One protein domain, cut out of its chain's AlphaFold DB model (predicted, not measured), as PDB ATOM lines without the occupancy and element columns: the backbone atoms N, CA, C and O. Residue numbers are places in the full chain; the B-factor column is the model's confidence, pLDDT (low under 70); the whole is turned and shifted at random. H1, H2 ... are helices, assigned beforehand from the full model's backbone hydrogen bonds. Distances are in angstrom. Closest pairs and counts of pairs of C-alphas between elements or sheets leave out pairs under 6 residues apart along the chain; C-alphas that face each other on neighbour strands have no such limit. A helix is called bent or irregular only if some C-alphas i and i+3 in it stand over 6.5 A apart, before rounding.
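This is residues 83 to 140 of the 164 residues of an uncharacterized protein of Araneus ventricosus (UniProt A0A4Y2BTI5). One long helix, H2, and a shorter one, H1, make an open, lopsided V, meeting near their ends at a tight turn, residues 102 to 104. Most of both arms stands free. The printed part has 58 residues with two named helices, H1 then H2, and no named strand, all helix in class. It is extended, with a radius of gyration of the C-alphas of 18.3 A, and flat, spanning 56 by 31 by 8 A.

H2, residues 105 to 137, is 44.8 A long and ends at C-alpha 137 (-97.877, -13.318, 166.628). It is neither bent nor irregular, but only just: C-alphas 114 and 117 are 6.1 A apart. H1, residues 85 to 101, is 24.4 A long and begins at C-alpha 85 (-99.837, -39.625, 192.792).

H2 and H1 are close but not clearly touching; their closest C-alphas, of Leu 105 and Leu 99, are 5.1 A apart. They run opposite ways at a steep tilt of 38 degrees. In H1 every O i to N i+4 pair is within hydrogen-bond range, in H2 26 of 29.

The two farthest C-alphas, of Arg 101 and Tyr 140, are 57.3 A apart. The printed part has no cut. Residues 122 to 140 have pLDDT under 70.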
ATOM      1  N   ASN A  83    -105.408 -36.048 194.693       75.75
ATOM      2  CA  ASN A  83    -104.009 -36.332 194.400       75.75
ATOM      3  C   ASN A  83    -103.806 -37.834 194.119       75.75
ATOM      4  O   ASN A  83    -103.574 -38.636 195.024       75.75
ATOM      5  N   CYS A  84    -103.871 -38.220 192.845       83.50
ATOM      6  CA  CYS A  84    -103.709 -39.608 192.404       83.50
ATOM      7  C   CYS A  84    -102.243 -40.085 192.348       83.50
ATOM      8  O   CYS A  84    -101.987 -41.184 191.848       83.50
ATOM      9  N   LYS A  85    -101.275 -39.304 192.858       87.44
ATOM     10  CA  LYS A  85     -99.837 -39.625 192.792       87.44
ATOM     11  C   LYS A  85     -99.513 -40.993 193.399       87.44
ATOM     12  O   LYS A  85     -98.901 -41.821 192.732       87.44
ATOM     13  N   ASN A  86     -99.993 -41.266 194.613       86.62
ATOM     14  CA  ASN A  86     -99.701 -42.518 195.324       86.62
ATOM     15  C   ASN A  86    -100.269 -43.748 194.594       86.62
ATOM     16  O   ASN A  86     -99.630 -44.798 194.523       86.62
ATOM     17  N   LEU A  87    -101.467 -43.618 194.013       89.69
ATOM     18  CA  LEU A  87    -102.092 -44.687 193.234       89.69
ATOM     19  C   LEU A  87    -101.330 -44.946 191.932       89.69
ATOM     20  O   LEU A  87    -101.086 -46.102 191.582       89.69
ATOM     21  N   ALA A  88    -100.945 -43.880 191.228       91.69
ATOM     22  CA  ALA A  88    -100.151 -43.974 190.010       91.69
ATOM     23  C   ALA A  88     -98.789 -44.626 190.286       91.69
ATOM     24  O   ALA A  88     -98.396 -45.543 189.569       91.69
ATOM     25  N   GLU A  89     -98.116 -44.237 191.370       92.25
ATOM     26  CA  GLU A  89     -96.836 -44.819 191.774       92.25
ATOM     27  C   GLU A  89     -96.968 -46.310 192.111       92.25
ATOM     28  O   GLU A  89     -96.163 -47.131 191.670       92.25
ATOM     29  N   ARG A  90     -98.019 -46.697 192.842       94.31
ATOM     30  CA  ARG A  90     -98.274 -48.105 193.168       94.31
ATOM     31  C   ARG A  90     -98.554 -48.940 191.916       94.31
ATOM     32  O   ARG A  90     -98.032 -50.048 191.794       94.31
ATOM     33  N   ARG A  91     -99.340 -48.411 190.971       95.50
ATOM     34  CA  ARG A  91     -99.580 -49.058 189.669       95.50
ATOM     35  C   ARG A  91     -98.284 -49.200 188.877       95.50
ATOM     36  O   ARG A  91     -98.018 -50.283 188.370       95.50
ATOM     37  N   LEU A  92     -97.458 -48.155 188.844       93.00
ATOM     38  CA  LEU A  92     -96.161 -48.182 188.174       93.00
ATOM     39  C   LEU A  92     -95.251 -49.269 188.760       93.00
ATOM     40  O   LEU A  92     -94.754 -50.104 188.009       93.00
ATOM     41  N   LYS A  93     -95.098 -49.323 190.089       93.88
ATOM     42  CA  LYS A  93     -94.294 -50.357 190.768       93.88
ATOM     43  C   LYS A  93     -94.782 -51.772 190.446       93.88
ATOM     44  O   LYS A  93     -93.972 -52.663 190.207       93.88
ATOM     45  N   ASN A  94     -96.096 -51.981 190.400       94.12
ATOM     46  CA  ASN A  94     -96.668 -53.277 190.038       94.12
ATOM     47  C   ASN A  94     -96.392 -53.650 188.576       94.12
ATOM     48  O   ASN A  94     -96.036 -54.797 188.306       94.12
ATOM     49  N   CYS A  95     -96.512 -52.693 187.652       90.38
ATOM     50  CA  CYS A  95     -96.165 -52.907 186.250       90.38
ATOM     51  C   CYS A  95     -94.684 -53.272 186.098       90.38
ATOM     52  O   CYS A  95     -94.385 -54.278 185.462       90.38
ATOM     53  N   VAL A  96     -93.777 -52.523 186.736       90.88
ATOM     54  CA  VAL A  96     -92.326 -52.787 186.694       90.88
ATOM     55  C   VAL A  96     -92.015 -54.199 187.190       90.88
ATOM     56  O   VAL A  96     -91.414 -54.976 186.455       90.88
ATOM     57  N   ARG A  97     -92.544 -54.595 188.355       92.88
ATOM     58  CA  ARG A  97     -92.381 -55.963 188.882       92.88
ATOM     59  C   ARG A  97     -92.916 -57.040 187.936       92.88
ATOM     60  O   ARG A  97     -92.417 -58.161 187.921       92.88
ATOM     61  N   SER A  98     -93.977 -56.739 187.186       91.81
ATOM     62  CA  SER A  98     -94.523 -57.671 186.196       91.81
ATOM     63  C   SER A  98     -93.628 -57.804 184.967       91.81
ATOM     64  O   SER A  98     -93.478 -58.908 184.451       91.81
ATOM     65  N   LEU A  99     -93.025 -56.700 184.527       90.12
ATOM     66  CA  LEU A  99     -92.088 -56.643 183.403       90.12
ATOM     67  C   LEU A  99     -90.744 -57.308 183.722       90.12
ATOM     68  O   LEU A  99     -90.166 -57.960 182.852       90.12
ATOM     69  N   GLU A 100     -90.271 -57.177 184.963       90.06
ATOM     70  CA  GLU A 100     -89.092 -57.887 185.477       90.06
ATOM     71  C   GLU A 100     -89.320 -59.400 185.474       90.06
ATOM     72  O   GLU A 100     -88.498 -60.143 184.945       90.06
ATOM     73  N   ARG A 101     -90.481 -59.857 185.968       90.12
ATOM     74  CA  ARG A 101     -90.857 -61.281 185.938       90.12
ATOM     75  C   ARG A 101     -90.919 -61.856 184.524       90.12
ATOM     76  O   ARG A 101     -90.607 -63.024 184.340       90.12
ATOM     77  N   SER A 102     -91.322 -61.056 183.538       88.88
ATOM     78  CA  SER A 102     -91.376 -61.487 182.139       88.88
ATOM     79  C   SER A 102     -90.065 -61.261 181.373       88.88
ATOM     80  O   SER A 102     -90.045 -61.488 180.169       88.88
ATOM     81  N   GLY A 103     -89.008 -60.735 182.010       88.75
ATOM     82  CA  GLY A 103     -87.715 -60.453 181.371       88.75
ATOM     83  C   GLY A 103     -87.736 -59.375 180.275       88.75
ATOM     84  O   GLY A 103     -86.754 -59.206 179.562       88.75
ATOM     85  N   ASN A 104     -88.833 -58.623 180.128       86.88
ATOM     86  CA  ASN A 104     -89.037 -57.698 179.001       86.88
ATOM     87  C   ASN A 104     -88.681 -56.243 179.330       86.88
ATOM     88  O   ASN A 104     -88.793 -55.376 178.464       86.88
ATOM     89  N   LEU A 105     -88.262 -55.958 180.565       86.25
ATOM     90  CA  LEU A 105     -88.017 -54.593 181.032       86.25
ATOM     91  C   LEU A 105     -87.024 -53.833 180.132       86.25
ATOM     92  O   LEU A 105     -87.315 -52.707 179.730       86.25
ATOM     93  N   GLY A 106     -85.917 -54.471 179.737       84.75
ATOM     94  CA  GLY A 106     -84.891 -53.851 178.887       84.75
ATOM     95  C   GLY A 106     -85.387 -53.475 177.485       84.75
ATOM     96  O   GLY A 106     -85.029 -52.421 176.958       84.75
ATOM     97  N   ASN A 107     -86.290 -54.273 176.902       85.31
ATOM     98  CA  ASN A 107     -86.891 -53.975 175.597       85.31
ATOM     99  C   ASN A 107     -87.760 -52.711 175.662       85.31
ATOM    100  O   ASN A 107     -87.709 -51.862 174.771       85.31
ATOM    101  N   TYR A 108     -88.530 -52.551 176.741       84.69
ATOM    102  CA  TYR A 108     -89.330 -51.347 176.955       84.69
ATOM    103  C   TYR A 108     -88.456 -50.129 177.270       84.69
ATOM    104  O   TYR A 108     -88.710 -49.044 176.742       84.69
ATOM    105  N   GLU A 109     -87.401 -50.292 178.069       85.62
ATOM    106  CA  GLU A 109     -86.457 -49.216 178.385       85.62
ATOM    107  C   GLU A 109     -85.786 -48.646 177.122       85.62
ATOM    108  O   GLU A 109     -85.677 -47.423 176.970       85.62
ATOM    109  N   ALA A 110     -85.433 -49.501 176.158       85.44
ATOM    110  CA  ALA A 110     -84.914 -49.072 174.860       85.44
ATOM    111  C   ALA A 110     -85.926 -48.206 174.076       85.44
ATOM    112  O   ALA A 110     -85.564 -47.172 173.506       85.44
ATOM    113  N   VAL A 111     -87.215 -48.563 174.085       84.31
ATOM    114  CA  VAL A 111     -88.275 -47.776 173.422       84.31
ATOM    115  C   VAL A 111     -88.447 -46.404 174.085       84.31
ATOM    116  O   VAL A 111     -88.548 -45.381 173.390       84.31
ATOM    117  N   PHE A 112     -88.427 -46.353 175.419       80.44
ATOM    118  CA  PHE A 112     -88.534 -45.099 176.171       80.44
ATOM    119  C   PHE A 112     -87.324 -44.181 175.941       80.44
ATOM    120  O   PHE A 112     -87.476 -42.979 175.696       80.44
ATOM    121  N   THR A 113     -86.113 -44.731 175.968       77.88
ATOM    122  CA  THR A 113     -84.881 -43.943 175.826       77.88
ATOM    123  C   THR A 113     -84.661 -43.454 174.397       77.88
ATOM    124  O   THR A 113     -84.368 -42.272 174.179       77.88
ATOM    125  N   VAL A 114     -84.843 -44.322 173.400       77.69
ATOM    126  CA  VAL A 114     -84.556 -43.993 171.998       77.69
ATOM    127  C   VAL A 114     -85.694 -43.203 171.361       77.69
ATOM    128  O   VAL A 114     -85.430 -42.222 170.664       77.69
ATOM    129  N   GLY A 115     -86.947 -43.603 171.575       76.88
ATOM    130  CA  GLY A 115     -88.103 -42.986 170.925       76.88
ATOM    131  C   GLY A 115     -88.613 -41.773 171.693       76.88
ATOM    132  O   GLY A 115     -88.608 -40.642 171.195       76.88
ATOM    133  N   TRP A 116     -89.027 -41.998 172.938       73.88
ATOM    134  CA  TRP A 116     -89.753 -40.985 173.701       73.88
ATOM    135  C   TRP A 116     -88.845 -39.834 174.123       73.88
ATOM    136  O   TRP A 116     -89.225 -38.670 173.990       73.88
ATOM    137  N   MET A 117     -87.604 -40.117 174.525       74.56
ATOM    138  CA  MET A 117     -86.657 -39.064 174.898       74.56
ATOM    139  C   MET A 117     -86.275 -38.167 173.703       74.56
ATOM    140  O   MET A 117     -86.092 -36.958 173.871       74.56
ATOM    141  N   LYS A 118     -86.211 -38.710 172.478       74.62
ATOM    142  CA  LYS A 118     -86.009 -37.911 171.251       74.62
ATOM    143  C   LYS A 118     -87.223 -37.036 170.943       74.62
ATOM    144  O   LYS A 118     -87.045 -35.861 170.613       74.62
ATOM    145  N   ILE A 119     -88.436 -37.572 171.097       74.38
ATOM    146  CA  ILE A 119     -89.684 -36.819 170.904       74.38
ATOM    147  C   ILE A 119     -89.793 -35.694 171.935       74.38
ATOM    148  O   ILE A 119     -90.038 -34.558 171.543       74.38
ATOM    149  N   LEU A 120     -89.520 -35.950 173.215       70.31
ATOM    150  CA  LEU A 120     -89.531 -34.923 174.264       70.31
ATOM    151  C   LEU A 120     -88.463 -33.846 174.027       70.31
ATOM    152  O   LEU A 120     -88.746 -32.656 174.155       70.31
ATOM    153  N   LYS A 121     -87.250 -34.226 173.595       72.62
ATOM    154  CA  LYS A 121     -86.203 -33.264 173.197       72.62
ATOM    155  C   LYS A 121     -86.638 -32.416 171.996       72.62
ATOM    156  O   LYS A 121     -86.367 -31.213 171.970       72.62
ATOM    157  N   LYS A 122     -87.333 -33.007 171.018       67.44
ATOM    158  CA  LYS A 122     -87.920 -32.286 169.875       67.44
ATOM    159  C   LYS A 122     -89.049 -31.363 170.333       67.44
ATOM    160  O   LYS A 122     -89.041 -30.196 169.954       67.44
ATOM    161  N   PHE A 123     -89.936 -31.840 171.202       62.38
ATOM    162  CA  PHE A 123     -91.050 -31.076 171.754       62.38
ATOM    163  C   PHE A 123     -90.554 -29.864 172.549       62.38
ATOM    164  O   PHE A 123     -90.983 -28.746 172.276       62.38
ATOM    165  N   ARG A 124     -89.554 -30.033 173.426       57.78
ATOM    166  CA  ARG A 124     -88.914 -28.925 174.159       57.78
ATOM    167  C   ARG A 124     -88.325 -27.880 173.209       57.78
ATOM    168  O   ARG A 124     -88.568 -26.692 173.385       57.78
ATOM    169  N   ARG A 125     -87.615 -28.307 172.155       54.56
ATOM    170  CA  ARG A 125     -87.084 -27.401 171.114       54.56
ATOM    171  C   ARG A 125     -88.198 -26.679 170.351       54.56
ATOM    172  O   ARG A 125     -88.060 -25.495 170.048       54.56
ATOM    173  N   THR A 126     -89.306 -27.359 170.062       48.41
ATOM    174  CA  THR A 126     -90.470 -26.746 169.409       48.41
ATOM    175  C   THR A 126     -91.253 -25.834 170.345       48.41
ATOM    176  O   THR A 126     -91.795 -24.857 169.857       48.41
ATOM    177  N   GLN A 127     -91.259 -26.077 171.661       42.91
ATOM    178  CA  GLN A 127     -91.841 -25.190 172.670       42.91
ATOM    179  C   GLN A 127     -91.008 -23.908 172.777       42.91
ATOM    180  O   GLN A 127     -91.574 -22.829 172.730       42.91
ATOM    181  N   THR A 128     -89.670 -23.987 172.808       41.53
ATOM    182  CA  THR A 128     -88.799 -22.793 172.797       41.53
ATOM    183  C   THR A 128     -88.950 -21.983 171.503       41.53
ATOM    184  O   THR A 128     -89.003 -20.755 171.549       41.53
ATOM    185  N   ARG A 129     -89.098 -22.645 170.340       42.88
ATOM    186  CA  ARG A 129     -89.375 -21.963 169.059       42.88
ATOM    187  C   ARG A 129     -90.793 -21.390 168.987       42.88
ATOM    188  O   ARG A 129     -90.948 -20.237 168.602       42.88
ATOM    189  N   ARG A 130     -91.817 -22.151 169.391       40.81
ATOM    190  CA  ARG A 130     -93.216 -21.698 169.415       40.81
ATOM    191  C   ARG A 130     -93.419 -20.580 170.418       40.81
ATOM    192  O   ARG A 130     -94.045 -19.615 170.040       40.81
ATOM    193  N   MET A 131     -92.826 -20.628 171.607       37.06
ATOM    194  CA  MET A 131     -92.850 -19.510 172.554       37.06
ATOM    195  C   MET A 131     -92.265 -18.249 171.898       37.06
ATOM    196  O   MET A 131     -92.967 -17.252 171.808       37.06
ATOM    197  N   ASN A 132     -91.084 -18.321 171.267       47.12
ATOM    198  CA  ASN A 132     -90.507 -17.186 170.521       47.12
ATOM    199  C   ASN A 132     -91.346 -16.694 169.324       47.12
ATOM    200  O   ASN A 132     -91.186 -15.547 168.912       47.12
ATOM    201  N   THR A 133     -92.234 -17.523 168.765       43.16
ATOM    202  CA  THR A 133     -93.123 -17.122 167.657       43.16
ATOM    203  C   THR A 133     -94.489 -16.637 168.164       43.16
ATOM    204  O   THR A 133     -95.036 -15.681 167.631       43.16
ATOM    205  N   ILE A 134     -95.010 -17.217 169.247       44.66
ATOM    206  CA  ILE A 134     -96.234 -16.801 169.947       44.66
ATOM    207  C   ILE A 134     -96.022 -15.409 170.567       44.66
ATOM    208  O   ILE A 134     -96.907 -14.567 170.466       44.66
ATOM    209  N   TYR A 135     -94.818 -15.097 171.070       46.88
ATOM    210  CA  TYR A 135     -94.447 -13.733 171.484       46.88
ATOM    211  C   TYR A 135     -94.332 -12.729 170.318       46.88
ATOM    212  O   TYR A 135     -94.258 -11.529 170.567       46.88
ATOM    213  N   ARG A 136     -94.318 -13.187 169.055       40.81
ATOM    214  CA  ARG A 136     -94.328 -12.330 167.851       40.81
ATOM    215  C   ARG A 136     -95.708 -12.214 167.189       40.81
ATOM    216  O   ARG A 136     -95.956 -11.214 166.531       40.81
ATOM    217  N   ILE A 137     -96.585 -13.212 167.342       39.00
ATOM    218  CA  ILE A 137     -97.877 -13.318 166.628       39.00
ATOM    219  C   ILE A 137     -99.070 -12.837 167.479       39.00
ATOM    220  O   ILE A 137    -100.189 -12.777 166.983       39.00
ATOM    221  N   ILE A 138     -98.867 -12.426 168.734       38.09
ATOM    222  CA  ILE A 138     -99.928 -11.805 169.546       38.09
ATOM    223  C   ILE A 138     -99.713 -10.277 169.604       38.09
ATOM    224  O   ILE A 138     -99.113  -9.787 170.558       38.09
ATOM    225  N   PRO A 139    -100.189  -9.494 168.612       41.88
ATOM    226  CA  PRO A 139    -100.070  -8.034 168.624       41.88
ATOM    227  C   PRO A 139    -101.057  -7.329 169.572       41.88
ATOM    228  O   PRO A 139    -100.884  -6.142 169.834       41.88
ATOM    229  N   TYR A 140    -102.068  -8.023 170.114       39.56
ATOM    230  CA  TYR A 140    -103.190  -7.366 170.812       39.56
ATOM    231  C   TYR A 140    -103.376  -7.703 172.291       39.56
ATOM    232  O   TYR A 140    -104.282  -7.168 172.925       39.56
TER     233      TYR A 140